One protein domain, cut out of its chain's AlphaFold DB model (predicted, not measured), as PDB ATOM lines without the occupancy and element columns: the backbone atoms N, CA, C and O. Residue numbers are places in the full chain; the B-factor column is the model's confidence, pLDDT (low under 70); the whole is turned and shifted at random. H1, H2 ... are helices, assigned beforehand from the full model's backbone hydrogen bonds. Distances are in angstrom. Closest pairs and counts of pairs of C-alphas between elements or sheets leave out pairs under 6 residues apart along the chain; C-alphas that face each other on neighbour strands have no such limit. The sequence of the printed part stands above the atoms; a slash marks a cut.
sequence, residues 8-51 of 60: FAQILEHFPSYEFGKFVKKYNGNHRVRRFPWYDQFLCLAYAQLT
ATOM      1  N   PHE A   8     225.354 187.088 257.325       83.56
ATOM      2  CA  PHE A   8     225.567 185.855 258.081       83.56
ATOM      3  C   PHE A   8     224.626 185.713 259.290       83.56
ATOM      4  O   PHE A   8     223.990 184.676 259.452       83.56
ATOM      5  N   ALA A   9     224.482 186.764 260.106       83.94
ATOM      6  CA  ALA A   9     223.574 186.750 261.251       83.94
ATOM      7  C   ALA A   9     222.108 186.588 260.817       83.94
ATOM      8  O   ALA A   9     221.358 185.861 261.458       83.94
ATOM      9  N   GLN A  10     221.713 187.198 259.697       85.25
ATOM     10  CA  GLN A  10     220.361 187.043 259.149       85.25
ATOM     11  C   GLN A  10     220.090 185.614 258.657       85.25
ATOM     12  O   GLN A  10     218.988 185.100 258.824       85.25
ATOM     13  N   ILE A  11     221.088 184.951 258.067       84.12
ATOM     14  CA  ILE A  11     220.977 183.544 257.656       84.12
ATOM     15  C   ILE A  11     220.842 182.641 258.891       84.12
ATOM     16  O   ILE A  11     219.978 181.767 258.926       84.12
ATOM     17  N   LEU A  12     221.641 182.882 259.931       84.12
ATOM     18  CA  LEU A  12     221.589 182.107 261.174       84.12
ATOM     19  C   LEU A  12     220.295 182.289 261.967       84.12
ATOM     20  O   LEU A  12     219.896 181.367 262.671       84.12
ATOM     21  N   GLU A  13     219.615 183.429 261.844       84.44
ATOM     22  CA  GLU A  13     218.290 183.631 262.449       84.44
ATOM     23  C   GLU A  13     217.247 182.630 261.928       84.44
ATOM     24  O   GLU A  13     216.314 182.287 262.649       84.44
ATOM     25  N   HIS A  14     217.429 182.105 260.712       84.69
ATOM     26  CA  HIS A  14     216.563 181.072 260.137       84.69
ATOM     27  C   HIS A  14     216.975 179.650 260.552       84.69
ATOM     28  O   HIS A  14     216.279 178.684 260.238       84.69
ATOM     29  N   PHE A  15     218.102 179.496 261.251       83.12
ATOM     30  CA  PHE A  15     218.597 178.201 261.695       83.12
ATOM     31  C   PHE A  15     217.950 177.790 263.033       83.12
ATOM     32  O   PHE A  15     217.913 178.588 263.978       83.12
ATOM     33  N   PRO A  16     217.476 176.536 263.182       83.69
ATOM     34  CA  PRO A  16     216.797 176.079 264.392       83.69
ATOM     35  C   PRO A  16     217.786 175.866 265.552       83.69
ATOM     36  O   PRO A  16     218.192 174.748 265.871       83.69
ATOM     37  N   SER A  17     218.141 176.955 266.238       81.38
ATOM     38  CA  SER A  17     219.089 176.957 267.366       81.38
ATOM     39  C   SER A  17     218.655 176.039 268.520       81.38
ATOM     40  O   SER A  17     219.491 175.450 269.206       81.38
ATOM     41  N   TYR A  18     217.345 175.866 268.713       84.56
ATOM     42  CA  TYR A  18     216.787 174.980 269.737       84.56
ATOM     43  C   TYR A  18     217.056 173.494 269.449       84.56
ATOM     44  O   TYR A  18     217.538 172.771 270.324       84.56
ATOM     45  N   GLU A  19     216.805 173.046 268.216       85.81
ATOM     46  CA  GLU A  19     217.067 171.661 267.805       85.81
ATOM     47  C   GLU A  19     218.571 171.367 267.805       85.81
ATOM     48  O   GLU A  19     219.003 170.328 268.303       85.81
ATOM     49  N   PHE A  20     219.394 172.328 267.374       85.12
ATOM     50  CA  PHE A  20     220.849 172.224 267.486       85.12
ATOM     51  C   PHE A  20     221.300 172.029 268.939       85.12
ATOM     52  O   PHE A  20     222.075 171.120 269.240       85.12
ATOM     53  N   GLY A  21     220.755 172.814 269.874       84.62
ATOM     54  CA  GLY A  21     221.035 172.667 271.301       84.62
ATOM     55  C   GLY A  21     220.658 171.289 271.861       84.62
ATOM     56  O   GLY A  21     221.387 170.749 272.699       84.62
ATOM     57  N   LYS A  22     219.563 170.679 271.382       86.62
ATOM     58  CA  LYS A  22     219.195 169.299 271.747       86.62
ATOM     59  C   LYS A  22     220.235 168.294 271.267       86.62
ATOM     60  O   LYS A  22     220.623 167.430 272.049       86.62
ATOM     61  N   PHE A  23     220.715 168.412 270.029       85.50
ATOM     62  CA  PHE A  23     221.754 167.522 269.503       85.50
ATOM     63  C   PHE A  23     223.082 167.686 270.240       85.50
ATOM     64  O   PHE A  23     223.677 166.688 270.642       85.50
ATOM     65  N   VAL A  24     223.506 168.921 270.516       85.38
ATOM     66  CA  VAL A  24     224.732 169.184 271.283       85.38
ATOM     67  C   VAL A  24     224.659 168.562 272.680       85.38
ATOM     68  O   VAL A  24     225.643 167.989 273.145       85.38
ATOM     69  N   LYS A  25     223.495 168.615 273.344       85.31
ATOM     70  CA  LYS A  25     223.281 167.937 274.633       85.31
ATOM     71  C   LYS A  25     223.245 166.413 274.489       85.31
ATOM     72  O   LYS A  25     223.903 165.726 275.260       85.31
ATOM     73  N   LYS A  26     222.518 165.892 273.494       87.94
ATOM     74  CA  LYS A  26     222.362 164.449 273.239       87.94
ATOM     75  C   LYS A  26     223.699 163.762 272.961       87.94
ATOM     76  O   LYS A  26     223.941 162.681 273.483       87.94
ATOM     77  N   TYR A  27     224.559 164.395 272.170       84.50
ATOM     78  CA  TYR A  27     225.885 163.875 271.829       84.50
ATOM     79  C   TYR A  27     226.986 164.361 272.771       84.50
ATOM     80  O   TYR A  27     228.155 164.071 272.540       84.50
ATOM     81  N   ASN A  28     226.626 165.092 273.835       80.25
ATOM     82  CA  ASN A  28     227.571 165.646 274.798       80.25
ATOM     83  C   ASN A  28     228.706 166.430 274.099       80.25
ATOM     84  O   ASN A  28     229.863 166.361 274.499       80.25
ATOM     85  N   GLY A  29     228.387 167.176 273.034       70.94
ATOM     86  CA  GLY A  29     229.386 167.868 272.208       70.94
ATOM     87  C   GLY A  29     230.219 168.866 273.015       70.94
ATOM     88  O   GLY A  29     231.419 169.005 272.812       70.94
ATOM     89  N   ASN A  30     229.613 169.492 274.028       75.06
ATOM     90  CA  ASN A  30     230.299 170.411 274.939       75.06
ATOM     91  C   ASN A  30     231.046 169.719 276.096       75.06
ATOM     92  O   ASN A  30     231.480 170.399 277.031       75.06
ATOM     93  N   HIS A  31     231.214 168.393 276.086       72.75
ATOM     94  CA  HIS A  31     231.927 167.709 277.160       72.75
ATOM     95  C   HIS A  31     233.375 168.194 277.243       72.75
ATOM     96  O   HIS A  31     234.139 168.053 276.293       72.75
ATOM     97  N   ARG A  32     233.763 168.747 278.400       74.75
ATOM     98  CA  ARG A  32     235.110 169.288 278.689       74.75
ATOM     99  C   ARG A  32     235.506 170.546 277.903       74.75
ATOM    100  O   ARG A  32     236.635 171.016 278.043       74.75
ATOM    101  N   VAL A  33     234.593 171.143 277.143       75.12
ATOM    102  CA  VAL A  33     234.850 172.392 276.418       75.12
ATOM    103  C   VAL A  33     234.774 173.575 277.390       75.12
ATOM    104  O   VAL A  33     233.732 173.825 277.987       75.12
ATOM    105  N   ARG A  34     235.886 174.305 277.570       68.38
ATOM    106  CA  ARG A  34     235.985 175.426 278.535       68.38
ATOM    107  C   ARG A  34     235.881 176.824 277.923       68.38
ATOM    108  O   ARG A  34     235.509 177.751 278.629       68.38
ATOM    109  N   ARG A  35     236.278 176.999 276.658       73.81
ATOM    110  CA  ARG A  35     236.415 178.328 276.022       73.81
ATOM    111  C   ARG A  35     235.841 178.435 274.608       73.81
ATOM    112  O   ARG A  35     235.787 179.539 274.092       73.81
ATOM    113  N   PHE A  36     235.436 177.323 273.990       77.00
ATOM    114  CA  PHE A  36     234.966 177.332 272.601       77.00
ATOM    115  C   PHE A  36     233.818 176.337 272.367       77.00
ATOM    116  O   PHE A  36     234.060 175.247 271.840       77.00
ATOM    117  N   PRO A  37     232.597 176.663 272.843       82.06
ATOM    118  CA  PRO A  37     231.399 175.840 272.689       82.06
ATOM    119  C   PRO A  37     231.190 175.334 271.260       82.06
ATOM    120  O   PRO A  37     231.540 175.996 270.288       82.06
ATOM    121  N   TRP A  38     230.526 174.188 271.124       82.69
ATOM    122  CA  TRP A  38     230.174 173.605 269.826       82.69
ATOM    123  C   TRP A  38     229.384 174.543 268.913       82.69
ATOM    124  O   TRP A  38     229.468 174.437 267.694       82.69
ATOM    125  N   TYR A  39     228.615 175.460 269.499       84.50
ATOM    126  CA  TYR A  39     227.906 176.475 268.731       84.50
ATOM    127  C   TYR A  39     228.880 177.443 268.049       84.50
ATOM    128  O   TYR A  39     228.761 177.668 266.853       84.50
ATOM    129  N   ASP A  40     229.907 177.917 268.754       85.00
ATOM    130  CA  ASP A  40     230.915 178.818 268.182       85.00
ATOM    131  C   ASP A  40     231.767 178.109 267.117       85.00
ATOM    132  O   ASP A  40     232.077 178.687 266.076       85.00
ATOM    133  N   GLN A  41     232.062 176.818 267.317       85.88
ATOM    134  CA  GLN A  41     232.696 175.968 266.299       85.88
ATOM    135  C   GLN A  41     231.843 175.869 265.029       85.88
ATOM    136  O   GLN A  41     232.349 176.041 263.920       85.88
ATOM    137  N   PHE A  42     230.541 175.627 265.190       85.56
ATOM    138  CA  PHE A  42     229.591 175.585 264.084       85.56
ATOM    139  C   PHE A  42     229.520 176.927 263.346       85.56
ATOM    140  O   PHE A  42     229.556 176.941 262.118       85.56
ATOM    141  N   LEU A  43     229.492 178.047 264.072       85.56
ATOM    142  CA  LEU A  43     229.502 179.384 263.478       85.56
ATOM    143  C   LEU A  43     230.763 179.618 262.636       85.56
ATOM    144  O   LEU A  43     230.656 180.114 261.516       85.56
ATOM    145  N   CYS A  44     231.940 179.216 263.121       86.19
ATOM    146  CA  CYS A  44     233.182 179.314 262.355       86.19
ATOM    147  C   CYS A  44     233.153 178.468 261.075       86.19
ATOM    148  O   CYS A  44     233.559 178.952 260.020       86.19
ATOM    149  N   LEU A  45     232.644 177.232 261.141       85.31
ATOM    150  CA  LEU A  45     232.528 176.352 259.973       85.31
ATOM    151  C   LEU A  45     231.509 176.881 258.955       85.31
ATOM    152  O   LEU A  45     231.806 176.939 257.763       85.31
ATOM    153  N   ALA A  46     230.340 177.326 259.415       85.69
ATOM    154  CA  ALA A  46     229.309 177.908 258.560       85.69
ATOM    155  C   ALA A  46     229.804 179.194 257.880       85.69
ATOM    156  O   ALA A  46     229.579 179.405 256.691       85.69
ATOM    157  N   TYR A  47     230.531 180.041 258.612       85.31
ATOM    158  CA  TYR A  47     231.138 181.251 258.062       85.31
ATOM    159  C   TYR A  47     232.217 180.936 257.014       85.31
ATOM    160  O   TYR A  47     232.255 181.559 255.950       85.31
ATOM    161  N   ALA A  48     233.058 179.931 257.278       83.25
ATOM    162  CA  ALA A  48     234.072 179.466 256.334       83.25
ATOM    163  C   ALA A  48     233.454 178.911 255.037       83.25
ATOM    164  O   ALA A  48     233.994 179.146 253.960       83.25
ATOM    165  N   GLN A  49     232.304 178.231 255.122       80.06
ATOM    166  CA  GLN A  49     231.573 177.711 253.958       80.06
ATOM    167  C   GLN A  49     230.876 178.806 253.134       80.06
ATOM    168  O   GLN A  49     230.762 178.678 251.917       80.06
ATOM    169  N   LEU A  50     230.411 179.881 253.779       77.25
ATOM    170  CA  LEU A  50     229.720 181.002 253.125       77.25
ATOM    171  C   LEU A  50     230.676 182.032 252.506       77.25
ATOM    172  O   LEU A  50     230.247 182.866 251.708       77.25
ATOM    173  N   THR A  51     231.965 181.981 252.846       75.69
ATOM    174  CA  THR A  51     232.985 182.836 252.232       75.69
ATOM    175  C   THR A  51     233.481 182.165 250.946       75.69
ATOM    176  O   THR A  51     234.015 181.055 251.015       75.69
TER     177      THR A  51
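Overview. This is residues 8 to 51 of the 60 residues of the protein "DUF4372 domain-containing protein" of Syntrophus sp. PtaB.Bin138 (UniProt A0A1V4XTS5). Two short helices, H1 and then H2, follow one another along one side of a loose, open U, and a third and longest helix, H3, folds back along the other side, with few contacts across the gap. The long link from H2 to H3 makes the closed end of the U, and its residues 31 to 36 stick out there. The printed part has 44 residues with three named helices, in the order H1, H2, H3, and no named strand; the class is all helix. It is only just loose, close to compact, with a radius of gyration of the C-alphas of 11.2 A, and the C-alphas span 29 by 20 by 13 A.

Arrangement. H1, residues 8 to 13, and H2, residues 17 to 26, are apart, although a tight link of 3 residues joins them. H3, residues 38 to 50, is near both. H1 and H3 are close but not clearly touching, with 1 pair of C-alphas within 8 A; their closest C-alphas, those of Phe 8 and Tyr 47, are 7.2 A apart. Their lines stand at a steep tilt of 53 degrees, and they run opposite ways. H2 and H3 are also close but not clearly touching, and their closest C-alphas, those of Val 24 and Trp 38, are 7.2 A apart. These two run opposite ways as well, at a steep tilt of 54 degrees. From centre to centre, H3 is 11.7 A from H1 and 15.3 A from H2. In H1, H2 and H3 every pair of backbone O i and N i+4 is within hydrogen-bond range.

Along the chain. H1 has 6 residues, Phe 8 to Glu 13, and begins with C-alpha 8 at (225.567, 185.855, 258.081). H2 has 10 residues, Ser 17 to Lys 26; it measures 14.2 A from first to last C-alpha and ends with C-alpha 26 at (222.362, 164.449, 273.239). H3 has 13 residues, Trp 38 to Leu 50; it measures 18.3 A and ends with C-alpha 50 at (229.720, 181.002, 253.125).

Size, cuts and confidence. The two C-alphas farthest apart are those of Gln 10 and Arg 32, at 30.2 A, while the first and last printed C-alphas, those of Phe 8 and Thr 51, are 9.9 A apart. The printed part has no cut. The link from H2 to H3, with 11 residues, is long, and residues 31 to 36 in it stand free. The mean pLDDT of the printed part is 82.1, and one residue, Arg 34, is under 70.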